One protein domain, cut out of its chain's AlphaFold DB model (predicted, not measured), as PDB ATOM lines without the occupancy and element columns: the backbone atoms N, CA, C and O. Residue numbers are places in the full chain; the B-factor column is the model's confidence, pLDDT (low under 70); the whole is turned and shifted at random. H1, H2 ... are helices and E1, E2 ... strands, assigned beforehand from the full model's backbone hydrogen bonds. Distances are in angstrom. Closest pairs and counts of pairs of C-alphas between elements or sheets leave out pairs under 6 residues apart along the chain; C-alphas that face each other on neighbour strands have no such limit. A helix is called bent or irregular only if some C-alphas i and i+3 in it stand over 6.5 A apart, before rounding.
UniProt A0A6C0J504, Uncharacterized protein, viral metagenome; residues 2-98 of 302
ATOM      1  N   LEU A   2     123.160 217.400 178.733       79.75
ATOM      2  CA  LEU A   2     124.625 217.278 178.648       79.75
ATOM      3  C   LEU A   2     125.108 217.490 177.209       79.75
ATOM      4  O   LEU A   2     124.409 217.122 176.260       79.75
ATOM      5  N   THR A   3     126.296 218.066 177.039       85.56
ATOM      6  CA  THR A   3     126.925 218.196 175.722       85.56
ATOM      7  C   THR A   3     127.453 216.841 175.242       85.56
ATOM      8  O   THR A   3     127.776 215.955 176.036       85.56
ATOM      9  N   LYS A   4     127.597 216.670 173.920       88.38
ATOM     10  CA  LYS A   4     128.230 215.464 173.354       88.38
ATOM     11  C   LYS A   4     129.648 215.248 173.904       88.38
ATOM     12  O   LYS A   4     130.039 214.109 174.124       88.38
ATOM     13  N   GLY A   5     130.387 216.332 174.156       87.69
ATOM     14  CA  GLY A   5     131.728 216.273 174.742       87.69
ATOM     15  C   GLY A   5     131.722 215.798 176.195       87.69
ATOM     16  O   GLY A   5     132.556 214.977 176.568       87.69
ATOM     17  N   GLU A   6     130.761 216.251 177.006       88.56
ATOM     18  CA  GLU A   6     130.603 215.784 178.390       88.56
ATOM     19  C   GLU A   6     130.317 214.280 178.445       88.56
ATOM     20  O   GLU A   6     130.977 213.566 179.200       88.56
ATOM     21  N   ILE A   7     129.408 213.795 177.593       89.88
ATOM     22  CA  ILE A   7     129.061 212.368 177.502       89.88
ATOM     23  C   ILE A   7     130.292 211.534 177.125       89.88
ATOM     24  O   ILE A   7     130.608 210.566 177.808       89.88
ATOM     25  N   GLN A   8     131.033 211.942 176.091       90.88
ATOM     26  CA  GLN A   8     132.227 211.220 175.639       90.88
ATOM     27  C   GLN A   8     133.317 211.137 176.715       90.88
ATOM     28  O   GLN A   8     133.983 210.109 176.846       90.88
ATOM     29  N   ARG A   9     133.515 212.206 177.499       92.12
ATOM     30  CA  ARG A   9     134.484 212.200 178.608       92.12
ATOM     31  C   ARG A   9     134.047 211.261 179.732       92.12
ATOM     32  O   ARG A   9     134.883 210.512 180.238       92.12
ATOM     33  N   ASP A  10     132.762 211.269 180.082       90.50
ATOM     34  CA  ASP A  10     132.204 210.365 181.092       90.50
ATOM     35  C   ASP A  10     132.302 208.897 180.666       90.50
ATOM     36  O   ASP A  10     132.771 208.063 181.444       90.50
ATOM     37  N   GLU A  11     131.960 208.583 179.417       91.44
ATOM     38  CA  GLU A  11     132.141 207.245 178.849       91.44
ATOM     39  C   GLU A  11     133.609 206.822 178.906       91.44
ATOM     40  O   GLU A  11     133.933 205.768 179.460       91.44
ATOM     41  N   HIS A  12     134.517 207.668 178.408       90.19
ATOM     42  CA  HIS A  12     135.944 207.371 178.422       90.19
ATOM     43  C   HIS A  12     136.448 207.055 179.834       90.19
ATOM     44  O   HIS A  12     137.206 206.102 180.002       90.19
ATOM     45  N   TYR A  13     136.017 207.816 180.844       89.38
ATOM     46  CA  TYR A  13     136.394 207.596 182.238       89.38
ATOM     47  C   TYR A  13     135.826 206.288 182.814       89.38
ATOM     48  O   TYR A  13     136.553 205.533 183.467       89.38
ATOM     49  N   VAL A  14     134.545 205.991 182.571       88.69
ATOM     50  CA  VAL A  14     133.880 204.782 183.089       88.69
ATOM     51  C   VAL A  14     134.477 203.505 182.499       88.69
ATOM     52  O   VAL A  14     134.616 202.508 183.209       88.69
ATOM     53  N   PHE A  15     134.896 203.535 181.234       91.94
ATOM     54  CA  PHE A  15     135.485 202.379 180.557       91.94
ATOM     55  C   PHE A  15     136.995 202.194 180.814       91.94
ATOM     56  O   PHE A  15     137.612 201.285 180.250       91.94
ATOM     57  N   GLN A  16     137.621 202.989 181.693       89.31
ATOM     58  CA  GLN A  16     139.025 202.783 182.065       89.31
ATOM     59  C   GLN A  16     139.216 201.516 182.910       89.31
ATOM     60  O   GLN A  16     138.494 201.261 183.874       89.31
ATOM     61  N   LYS A  17     140.286 200.753 182.639       89.69
ATOM     62  CA  LYS A  17     140.625 199.521 183.391       89.69
ATOM     63  C   LYS A  17     140.785 199.743 184.902       89.69
ATOM     64  O   LYS A  17     140.600 198.823 185.693       89.69
ATOM     65  N   ASN A  18     141.176 200.945 185.316       91.19
ATOM     66  CA  ASN A  18     141.374 201.336 186.712       91.19
ATOM     67  C   ASN A  18     140.215 202.183 187.276       91.19
ATOM     68  O   ASN A  18     140.368 202.704 188.381       91.19
ATOM     69  N   TYR A  19     139.066 202.274 186.592       91.81
ATOM     70  CA  TYR A  19     137.917 203.103 186.987       91.81
ATOM     71  C   TYR A  19     137.547 202.969 188.471       91.81
ATOM     72  O   TYR A  19     137.495 203.965 189.191       91.81
ATOM     73  N   LEU A  20     137.366 201.742 188.975       92.69
ATOM     74  CA  LEU A  20     136.987 201.515 190.379       92.69
ATOM     75  C   LEU A  20     138.032 202.059 191.367       92.69
ATOM     76  O   LEU A  20     137.677 202.566 192.430       92.69
ATOM     77  N   LYS A  21     139.318 202.002 191.002       95.12
ATOM     78  CA  LYS A  21     140.425 202.524 191.818       95.12
ATOM     79  C   LYS A  21     140.451 204.051 191.791       95.12
ATOM     80  O   LYS A  21     140.635 204.659 192.840       95.12
ATOM     81  N   LEU A  22     140.229 204.670 190.629       93.62
ATOM     82  CA  LEU A  22     140.145 206.129 190.499       93.62
ATOM     83  C   LEU A  22     138.913 206.692 191.215       93.62
ATOM     84  O   LEU A  22     139.015 207.689 191.924       93.62
ATOM     85  N   LYS A  23     137.770 206.005 191.123       91.69
ATOM     86  CA  LYS A  23     136.552 206.347 191.865       91.69
ATOM     87  C   LYS A  23     136.772 206.276 193.378       91.69
ATOM     88  O   LYS A  23     136.409 207.211 194.086       91.69
ATOM     89  N   ALA A  24     137.410 205.212 193.868       93.31
ATOM     90  CA  ALA A  24     137.745 205.071 195.285       93.31
ATOM     91  C   ALA A  24     138.768 206.120 195.757       93.31
ATOM     92  O   ALA A  24     138.601 206.697 196.828       93.31
ATOM     93  N   LEU A  25     139.790 206.429 194.949       95.25
ATOM     94  CA  LEU A  25     140.735 207.508 195.252       95.25
ATOM     95  C   LEU A  25     140.035 208.874 195.296       95.25
ATOM     96  O   LEU A  25     140.291 209.658 196.207       95.25
ATOM     97  N   SER A  26     139.128 209.142 194.352       92.69
ATOM     98  CA  SER A  26     138.310 210.357 194.366       92.69
ATOM     99  C   SER A  26     137.500 210.446 195.658       92.69
ATOM    100  O   SER A  26     137.521 211.488 196.304       92.69
ATOM    101  N   TYR A  27     136.880 209.353 196.113       91.31
ATOM    102  CA  TYR A  27     136.184 209.330 197.403       91.31
ATOM    103  C   TYR A  27     137.111 209.690 198.579       91.31
ATOM    104  O   TYR A  27     136.775 210.574 199.362       91.31
ATOM    105  N   LEU A  28     138.308 209.093 198.655       92.81
ATOM    106  CA  LEU A  28     139.293 209.387 199.711       92.81
ATOM    107  C   LEU A  28     139.734 210.862 199.727       92.81
ATOM    108  O   LEU A  28     139.941 211.436 200.792       92.81
ATOM    109  N   ILE A  29     139.868 211.485 198.554       91.88
ATOM    110  CA  ILE A  29     140.249 212.903 198.397       91.88
ATOM    111  C   ILE A  29     139.083 213.859 198.690       91.88
ATOM    112  O   ILE A  29     139.276 215.061 198.816       91.88
ATOM    113  N   HIS A  30     137.856 213.362 198.802       88.44
ATOM    114  CA  HIS A  30     136.705 214.183 199.171       88.44
ATOM    115  C   HIS A  30     136.231 213.912 200.608       88.44
ATOM    116  O   HIS A  30     135.205 214.449 201.024       88.44
ATOM    117  N   GLU A  31     136.980 213.129 201.397       88.50
ATOM    118  CA  GLU A  31     136.747 213.013 202.838       88.50
ATOM    119  C   GLU A  31     136.895 214.391 203.510       88.50
ATOM    120  O   GLU A  31     137.843 215.131 203.249       88.50
ATOM    121  N   LYS A  32     135.987 214.718 204.443       84.62
ATOM    122  CA  LYS A  32     135.992 215.995 205.192       84.62
ATOM    123  C   LYS A  32     137.328 216.276 205.895       84.62
ATOM    124  O   LYS A  32     137.687 217.432 206.094       84.62
ATOM    125  N   LYS A  33     138.038 215.222 206.304       88.06
ATOM    126  CA  LYS A  33     139.388 215.287 206.871       88.06
ATOM    127  C   LYS A  33     140.288 214.322 206.100       88.06
ATOM    128  O   LYS A  33     140.247 213.123 206.384       88.06
ATOM    129  N   PRO A  34     141.081 214.807 205.136       86.94
ATOM    130  CA  PRO A  34     141.875 213.926 204.301       86.94
ATOM    131  C   PRO A  34     143.012 213.278 205.086       86.94
ATOM    132  O   PRO A  34     143.818 213.933 205.749       86.94
ATOM    133  N   ARG A  35     143.119 211.956 204.961       94.00
ATOM    134  CA  ARG A  35     144.210 211.170 205.545       94.00
ATOM    135  C   ARG A  35     145.324 211.013 204.517       94.00
ATOM    136  O   ARG A  35     145.363 210.026 203.786       94.00
ATOM    137  N   CYS A  36     146.233 211.988 204.461       96.31
ATOM    138  CA  CYS A  36     147.333 212.028 203.488       96.31
ATOM    139  C   CYS A  36     148.093 210.695 203.359       96.31
ATOM    140  O   CYS A  36     148.332 210.229 202.248       96.31
ATOM    141  N   ASP A  37     148.435 210.056 204.480       96.69
ATOM    142  CA  ASP A  37     149.209 208.809 204.476       96.69
ATOM    143  C   ASP A  37     148.401 207.634 203.895       96.69
ATOM    144  O   ASP A  37     148.951 206.793 203.178       96.69
ATOM    145  N   ALA A  38     147.081 207.613 204.115       96.31
ATOM    146  CA  ALA A  38     146.180 206.636 203.507       96.31
ATOM    147  C   ALA A  38     146.042 206.873 201.996       96.31
ATOM    148  O   ALA A  38     146.134 205.920 201.225       96.31
ATOM    149  N   ILE A  39     145.903 208.132 201.564       97.75
ATOM    150  CA  ILE A  39     145.855 208.515 200.142       97.75
ATOM    151  C   ILE A  39     147.143 208.076 199.429       97.75
ATOM    152  O   ILE A  39     147.085 207.394 198.407       97.75
ATOM    153  N   ILE A  40     148.313 208.394 199.994       98.25
ATOM    154  CA  ILE A  40     149.618 208.006 199.434       98.25
ATOM    155  C   ILE A  40     149.755 206.480 199.383       98.25
ATOM    156  O   ILE A  40     150.176 205.926 198.365       98.25
ATOM    157  N   SER A  41     149.381 205.782 200.459       97.81
ATOM    158  CA  SER A  41     149.424 204.316 200.512       97.81
ATOM    159  C   SER A  41     148.497 203.684 199.474       97.81
ATOM    160  O   SER A  41     148.872 202.699 198.839       97.81
ATOM    161  N   PHE A  42     147.321 204.272 199.247       97.88
ATOM    162  CA  PHE A  42     146.374 203.834 198.227       97.88
ATOM    163  C   PHE A  42     146.956 203.994 196.817       97.88
ATOM    164  O   PHE A  42     146.956 203.032 196.046       97.88
ATOM    165  N   ILE A  43     147.526 205.167 196.504       97.69
ATOM    166  CA  ILE A  43     148.187 205.432 195.215       97.69
ATOM    167  C   ILE A  43     149.289 204.395 194.953       97.69
ATOM    168  O   ILE A  43     149.316 203.787 193.882       97.69
ATOM    169  N   LYS A  44     150.142 204.126 195.952       97.62
ATOM    170  CA  LYS A  44     151.222 203.127 195.864       97.62
ATOM    171  C   LYS A  44     150.691 201.705 195.671       97.62
ATOM    172  O   LYS A  44     151.098 201.024 194.732       97.62
ATOM    173  N   LYS A  45     149.769 201.261 196.534       97.31
ATOM    174  CA  LYS A  45     149.210 199.897 196.532       97.31
ATOM    175  C   LYS A  45     148.584 199.545 195.187       97.31
ATOM    176  O   LYS A  45     148.759 198.435 194.690       97.31
ATOM    177  N   TYR A  46     147.857 200.491 194.599       96.62
ATOM    178  CA  TYR A  46     147.126 200.272 193.356       96.62
ATOM    179  C   TYR A  46     147.868 200.738 192.101       96.62
ATOM    180  O   TYR A  46     147.306 200.596 191.012       96.62
ATOM    181  N   LYS A  47     149.111 201.228 192.247       95.19
ATOM    182  CA  LYS A  47     149.962 201.758 191.168       95.19
ATOM    183  C   LYS A  47     149.218 202.788 190.308       95.19
ATOM    184  O   LYS A  47     149.206 202.693 189.084       95.19
ATOM    185  N   ILE A  48     148.532 203.727 190.960       95.19
ATOM    186  CA  ILE A  48     147.811 204.800 190.267       95.19
ATOM    187  C   ILE A  48     148.842 205.782 189.706       95.19
ATOM    188  O   ILE A  48     149.719 206.233 190.443       95.19
ATOM    189  N   ASP A  49     148.734 206.108 188.417       95.00
ATOM    190  CA  ASP A  49     149.570 207.132 187.790       95.00
ATOM    191  C   ASP A  49     149.333 208.479 188.486       95.00
ATOM    192  O   ASP A  49     148.189 208.908 188.660       95.00
ATOM    193  N   VAL A  50     150.405 209.160 188.885       95.12
ATOM    194  CA  VAL A  50     150.335 210.466 189.555       95.12
ATOM    195  C   VAL A  50     149.759 211.572 188.662       95.12
ATOM    196  O   VAL A  50     149.321 212.594 189.186       95.12
ATOM    197  N   ASN A  51     149.706 211.347 187.345       95.00
ATOM    198  CA  ASN A  51     149.072 212.217 186.347       95.00
ATOM    199  C   ASN A  51     147.614 211.835 186.041       95.00
ATOM    200  O   ASN A  51     147.012 212.350 185.097       95.00
ATOM    201  N   SER A  52     147.031 210.922 186.826       93.88
ATOM    202  CA  SER A  52     145.622 210.554 186.686       93.88
ATOM    203  C   SER A  52     144.716 211.761 186.917       93.88
ATOM    204  O   SER A  52     144.985 212.619 187.764       93.88
ATOM    205  N   GLN A  53     143.596 211.784 186.201       93.00
ATOM    206  CA  GLN A  53     142.530 212.751 186.417       93.00
ATOM    207  C   GLN A  53     141.383 212.106 187.193       93.00
ATOM    208  O   GLN A  53     141.052 210.938 186.989       93.00
ATOM    209  N   LEU A  54     140.793 212.870 188.105       92.25
ATOM    210  CA  LEU A  54     139.713 212.440 188.977       92.25
ATOM    211  C   LEU A  54     138.437 213.222 188.665       92.25
ATOM    212  O   LEU A  54     138.516 214.422 188.398       92.25
ATOM    213  N   PRO A  55     137.264 212.576 188.732       90.25
ATOM    214  CA  PRO A  55     135.991 213.226 188.468       90.25
ATOM    215  C   PRO A  55     135.710 214.281 189.532       90.25
ATOM    216  O   PRO A  55     135.965 214.065 190.725       90.25
ATOM    217  N   VAL A  56     135.148 215.407 189.099       86.69
ATOM    218  CA  VAL A  56     134.617 216.430 189.998       86.69
ATOM    219  C   VAL A  56     133.266 215.959 190.535       86.69
ATOM    220  O   VAL A  56     132.395 215.526 189.783       86.69
ATOM    221  N   GLN A  57     133.084 216.008 191.856       80.56
ATOM    222  CA  GLN A  57     131.825 215.585 192.468       80.56
ATOM    223  C   GLN A  57     130.659 216.443 191.968       80.56
ATOM    224  O   GLN A  57     130.741 217.669 191.985       80.56
ATOM    225  N   ASN A  58     129.568 215.784 191.574       79.75
ATOM    226  CA  ASN A  58     128.322 216.402 191.110       79.75
ATOM    227  C   ASN A  58     128.453 217.270 189.842       79.75
ATOM    228  O   ASN A  58     127.560 218.069 189.567       79.75
ATOM    229  N   VAL A  59     129.528 217.115 189.058       83.75
ATOM    230  CA  VAL A  59     129.711 217.821 187.780       83.75
ATOM    231  C   VAL A  59     130.066 216.816 186.685       83.75
ATOM    232  O   VAL A  59     131.154 216.246 186.677       83.75
ATOM    233  N   HIS A  60     129.131 216.598 185.760       84.56
ATOM    234  CA  HIS A  60     129.314 215.697 184.621       84.56
ATOM    235  C   HIS A  60     130.374 216.211 183.646       84.56
ATOM    236  O   HIS A  60     130.492 217.416 183.420       84.56
ATOM    237  N   GLY A  61     131.147 215.296 183.061       86.75
ATOM    238  CA  GLY A  61     132.124 215.622 182.029       86.75
ATOM    239  C   GLY A  61     133.289 216.503 182.491       86.75
ATOM    240  O   GLY A  61     133.939 217.098 181.630       86.75
ATOM    241  N   MET A  62     133.549 216.618 183.800       90.62
ATOM    242  CA  MET A  62     134.614 217.456 184.359       90.62
ATOM    243  C   MET A  62     135.586 216.640 185.215       90.62
ATOM    244  O   MET A  62     135.198 215.989 186.187       90.62
ATOM    245  N   TYR A  63     136.875 216.731 184.881       92.31
ATOM    246  CA  TYR A  63     137.929 215.952 185.526       92.31
ATOM    247  C   TYR A  63     139.129 216.823 185.887       92.31
ATOM    248  O   TYR A  63     139.659 217.558 185.052       92.31
ATOM    249  N   TYR A  64     139.594 216.712 187.129       93.19
ATOM    250  CA  TYR A  64     140.775 217.418 187.613       93.19
ATOM    251  C   TYR A  64     141.985 216.498 187.694       93.19
ATOM    252  O   TYR A  64     141.886 215.427 188.296       93.19
ATOM    253  N   PRO A  65     143.154 216.918 187.182       95.12
ATOM    254  CA  PRO A  65     144.415 216.273 187.511       95.12
ATOM    255  C   PRO A  65     144.575 216.138 189.024       95.12
ATOM    256  O   PRO A  65     144.243 217.050 189.787       95.12
ATOM    257  N   LEU A  66     145.092 214.997 189.472       95.19
ATOM    258  CA  LEU A  66     145.245 214.696 190.894       95.19
ATOM    259  C   LEU A  66     146.024 215.800 191.628       95.19
ATOM    260  O   LEU A  66     145.585 216.288 192.671       95.19
ATOM    261  N   ILE A  67     147.135 216.256 191.043       94.31
ATOM    262  CA  ILE A  67     147.926 217.353 191.607       94.31
ATOM    263  C   ILE A  67     147.154 218.675 191.641       94.31
ATOM    264  O   ILE A  67     147.212 219.371 192.652       94.31
ATOM    265  N   TYR A  68     146.367 218.979 190.602       94.19
ATOM    266  CA  TYR A  68     145.520 220.172 190.551       94.19
ATOM    267  C   TYR A  68     144.570 220.198 191.748       94.19
ATOM    268  O   TYR A  68     144.550 221.171 192.498       94.19
ATOM    269  N   LYS A  69     143.840 219.098 191.987       92.94
ATOM    270  CA  LYS A  69     142.897 218.982 193.109       92.94
ATOM    271  C   LYS A  69     143.595 219.108 194.464       92.94
ATOM    272  O   LYS A  69     143.108 219.836 195.328       92.94
ATOM    273  N   CYS A  70     144.723 218.425 194.654       94.00
ATOM    274  CA  CYS A  70     145.469 218.472 195.912       94.00
ATOM    275  C   CYS A  70     146.053 219.865 196.194       94.00
ATOM    276  O   CYS A  70     146.126 220.273 197.346       94.00
ATOM    277  N   MET A  71     146.413 220.634 195.168       93.69
ATOM    278  CA  MET A  71     146.970 221.978 195.344       93.69
ATOM    279  C   MET A  71     145.927 223.062 195.633       93.69
ATOM    280  O   MET A  71     146.300 224.208 195.883       93.69
ATOM    281  N   LEU A  72     144.630 222.737 195.649       92.12
ATOM    282  CA  LEU A  72     143.587 223.682 196.063       92.12
ATOM    283  C   LEU A  72     143.560 223.908 197.588       92.12
ATOM    284  O   LEU A  72     143.122 224.968 198.028       92.12
ATOM    285  N   SER A  73     144.058 222.962 198.398       92.31
ATOM    286  CA  SER A  73     144.095 223.065 199.869       92.31
ATOM    287  C   SER A  73     145.470 222.709 200.450       92.31
ATOM    288  O   SER A  73     146.212 221.899 199.894       92.31
ATOM    289  N   MET A  74     145.799 223.292 201.605       91.69
ATOM    290  CA  MET A  74     146.984 222.909 202.385       91.69
ATOM    291  C   MET A  74     146.838 221.557 203.080       91.69
ATOM    292  O   MET A  74     147.849 220.933 203.395       91.69
ATOM    293  N   ASP A  75     145.616 221.045 203.236       93.56
ATOM    294  CA  ASP A  75     145.382 219.746 203.883       93.56
ATOM    295  C   ASP A  75     146.047 218.579 203.136       93.56
ATOM    296  O   ASP A  75     146.252 217.507 203.703       93.56
ATOM    297  N   TYR A  76     146.408 218.786 201.865       95.00
ATOM    298  CA  TYR A  76     147.062 217.800 201.007       95.00
ATOM    299  C   TYR A  76     148.567 218.019 200.842       95.00
ATOM    300  O   TYR A  76     149.157 217.393 199.964       95.00
ATOM    301  N   GLU A  77     149.225 218.858 201.647       93.31
ATOM    302  CA  GLU A  77     150.649 219.194 201.462       93.31
ATOM    303  C   GLU A  77     151.554 217.960 201.326       93.31
ATOM    304  O   GLU A  77     152.383 217.881 200.415       93.31
ATOM    305  N   LYS A  78     151.355 216.947 202.179       95.62
ATOM    306  CA  LYS A  78     152.095 215.676 202.099       95.62
ATOM    307  C   LYS A  78     151.854 214.949 200.773       95.62
ATOM    308  O   LYS A  78     152.797 214.423 200.183       95.62
ATOM    309  N   VAL A  79     150.607 214.925 200.296       96.75
ATOM    310  CA  VAL A  79     150.246 214.305 199.013       96.75
ATOM    311  C   VAL A  79     150.878 215.087 197.865       96.75
ATOM    312  O   VAL A  79     151.514 214.481 197.014       96.75
ATOM    313  N   VAL A  80     150.798 216.421 197.869       95.44
ATOM    314  CA  VAL A  80     151.420 217.281 196.849       95.44
ATOM    315  C   VAL A  80     152.929 217.034 196.768       95.44
ATOM    316  O   VAL A  80     153.442 216.790 195.677       95.44
ATOM    317  N   LYS A  81     153.638 216.999 197.906       94.44
ATOM    318  CA  LYS A  81     155.075 216.660 197.952       94.44
ATOM    319  C   LYS A  81     155.356 215.284 197.347       94.44
ATOM    320  O   LYS A  81     156.280 215.145 196.548       94.44
ATOM    321  N   PHE A  82     154.545 214.282 197.690       97.00
ATOM    322  CA  PHE A  82     154.659 212.939 197.123       97.00
ATOM    323  C   PHE A  82     154.442 212.928 195.601       97.00
ATOM    324  O   PHE A  82     155.241 212.331 194.879       97.00
ATOM    325  N   LEU A  83     153.406 213.597 195.095       96.06
ATOM    326  CA  LEU A  83     153.103 213.664 193.661       96.06
ATOM    327  C   LEU A  83     154.235 214.345 192.883       96.06
ATOM    328  O   LEU A  83     154.681 213.830 191.861       96.06
ATOM    329  N   LEU A  84     154.748 215.461 193.402       92.75
ATOM    330  CA  LEU A  84     155.870 216.191 192.812       92.75
ATOM    331  C   LEU A  84     157.155 215.356 192.778       92.75
ATOM    332  O   LEU A  84     157.832 215.326 191.753       92.75
ATOM    333  N   TYR A  85     157.470 214.646 193.867       94.75
ATOM    334  CA  TYR A  85     158.614 213.727 193.917       94.75
ATOM    335  C   TYR A  85     158.514 212.633 192.843       94.75
ATOM    336  O   TYR A  85     159.511 212.258 192.232       94.75
ATOM    337  N   ASN A  86     157.294 212.180 192.552       95.88
ATOM    338  CA  ASN A  86     157.004 211.192 191.515       95.88
ATOM    339  C   ASN A  86     156.725 211.816 190.132       95.88
ATOM    340  O   ASN A  86     156.161 211.151 189.270       95.88
ATOM    341  N   LYS A  87     157.162 213.063 189.894       93.56
ATOM    342  CA  LYS A  87     157.099 213.757 188.593       93.56
ATOM    343  C   LYS A  87     155.680 214.011 188.061       93.56
ATOM    344  O   LYS A  87     155.462 213.970 186.853       93.56
ATOM    345  N   ALA A  88     154.723 214.307 188.941       93.19
ATOM    346  CA  ALA A  88     153.408 214.777 188.511       93.19
ATOM    347  C   ALA A  88     153.500 216.079 187.688       93.19
ATOM    348  O   ALA A  88     154.252 216.998 188.028       93.19
ATOM    349  N   ILE A  89     152.705 216.165 186.621       90.31
ATOM    350  CA  ILE A  89     152.637 217.310 185.710       90.31
ATOM    351  C   ILE A  89     151.834 218.426 186.380       90.31
ATOM    352  O   ILE A  89     150.610 218.404 186.454       90.31
ATOM    353  N   LEU A  90     152.559 219.430 186.865       84.25
ATOM    354  CA  LEU A  90     152.050 220.478 187.749       84.25
ATOM    355  C   LEU A  90     150.942 221.352 187.144       84.25
ATOM    356  O   LEU A  90     150.050 221.801 187.856       84.25
ATOM    357  N   PHE A  91     150.999 221.577 185.833       79.50
ATOM    358  CA  PHE A  91     150.100 222.478 185.106       79.50
ATOM    359  C   PHE A  91     149.222 221.742 184.111       79.50
ATOM    360  O   PHE A  91     148.775 222.331 183.137       79.50
ATOM    361  N   GLN A  92     148.994 220.447 184.316       86.94
ATOM    362  CA  GLN A  92     147.993 219.760 183.521       86.94
ATOM    363  C   GLN A  92     146.646 220.473 183.724       86.94
ATOM    364  O   GLN A  92     146.237 220.735 184.859       86.94
ATOM    365  N   LEU A  93     145.983 220.825 182.624       89.81
ATOM    366  CA  LEU A  93     144.683 221.476 182.682       89.81
ATOM    367  C   LEU A  93     143.591 220.459 183.052       89.81
ATOM    368  O   LEU A  93     143.691 219.279 182.689       89.81
ATOM    369  N   PRO A  94     142.536 220.899 183.759       90.75
ATOM    370  CA  PRO A  94     141.273 220.176 183.833       90.75
ATOM    371  C   PRO A  94     140.799 219.696 182.459       90.75
ATOM    372  O   PRO A  94     140.849 220.447 181.486       90.75
ATOM    373  N   ASN A  95     140.296 218.467 182.390       89.94
ATOM    374  CA  ASN A  95     139.599 217.981 181.207       89.94
ATOM    375  C   ASN A  95     138.115 218.330 181.342       89.94
ATOM    376  O   ASN A  95     137.373 217.697 182.098       89.94
ATOM    377  N   ALA A  96     137.729 219.402 180.661       88.31
ATOM    378  CA  ALA A  96     136.399 219.989 180.664       88.31
ATOM    379  C   ALA A  96     136.189 220.758 179.350       88.31
ATOM    380  O   ALA A  96     137.109 220.874 178.538       88.31
ATOM    381  N   ASP A  97     134.991 221.303 179.145       84.88
ATOM    382  CA  ASP A  97     134.777 222.279 178.072       84.88
ATOM    383  C   ASP A  97     135.640 223.529 178.323       84.88
ATOM    384  O   ASP A  97     135.925 223.873 179.473       84.88
ATOM    385  N   GLN A  98     136.096 224.187 177.253       77.75
ATOM    386  CA  GLN A  98     137.097 225.261 177.323       77.75
ATOM    387  C   GLN A  98     136.691 226.406 178.268       77.75
ATOM    388  O   GLN A  98     137.512 226.928 179.021       77.75
TER     389      GLN A  98
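What this domain is: This is residues 2 to 98 of the 302 residues of an uncharacterized protein of viral metagenome (UniProt A0A6C0J504). A tiny strand hairpin, E1 and E2, sits in the middle of this small helical domain; the helical hairpin H2 and H3 lies to one side of it, with H2 packed on E1, and H4 and H5 lie to the other side. H3 and H5 pack together at one end of the longest axis, while H1 makes the opposite end, and residues 86 to 98 run back from H5 toward the H1 end without a named element. You have 97 printed residues, with five named helices and two named strands in the order H1 H2 H3 E1 E2 H4 H5; the sheet has the order E1 - E2 and is antiparallel, and the class is mostly helix. The whole is compact, with a radius of gyration of the C-alphas of 13.1 A and spans of 38 by 27 by 25 A.

Where its parts are: Begin at C-alpha 4, at (128.230, 215.464, 173.354), where H1 starts; it takes residues 4 to 14 and is 15.5 A long from first to last C-alpha. Past a tight link of 4 residues you find H2, residues 19 to 29, 15.2 A long. A short link of 6 residues leads to H3, residues 36 to 46, 15.5 A long, which begins at C-alpha 36 at (147.333, 212.028, 203.488). After another 6 residues comes E1, residues 53 to 55, 6.9 A long, and after 7 more E2, residues 63 to 65, 6.8 A long. H4, residues 66 to 70, follows E2 with 0 residues between them and is 6.3 A long. Last comes H5, residues 74 to 85, 17.1 A long, which ends at C-alpha 85 at (158.614, 213.727, 193.917). H5 is irregular: its C-alphas 75 and 78 are 8.1 A apart.

How they stand to each other: Start with H1, which touches no helix. H1 and H2 are close but not clearly touching; their closest C-alphas, of Tyr 13 and Tyr 19, are 6.7 A apart, and their lines are about perpendicular at 86 degrees. H1 is only just apart from E1, with the closest C-alphas 8.4 A apart. Move on to the hairpin of H2 and H3, which touch, closest at the C-alphas of Leu 28 and Ile 39, 6.6 A apart; they run opposite ways at a shallow tilt of 9 degrees. From H2 look across to E1, where the closest C-alphas, of Ser 26 and Leu 54, are 5.9 A apart. E1 and E2 form an antiparallel hairpin with 145 degrees between their directions; N 54 and O 64 are within hydrogen-bond range at 2.8 A, and so are N 64 and O 54 at 2.8 A. H4 touches H5, closest at the C-alphas of Cys 70 and Tyr 76, 5.4 A apart. H5 also touches H3, closest at the C-alphas of Cys 36 and Val 79, 5.8 A apart; these two run the same way at a steep tilt of 38 degrees. H2 and H4 are near each other, while H2 and H5 are apart. In H1, H2, H3 and H4 every O i to N i+4 pair is within hydrogen-bond range; in H5 it is 6 of 8.

The domain as a whole: The two C-alphas farthest apart are those of Lys 4 and Asp 37, at 38.1 A. The printed part runs from residue 2 to residue 98 and has no cut, and no link between named elements is long. Look at residues 86 to 98 for the long stretch with no named element; their C-alphas lie 10 to 19 A from the mean of all C-alphas. The mean pLDDT of the printed part is 91.6, and no printed residue is under 70.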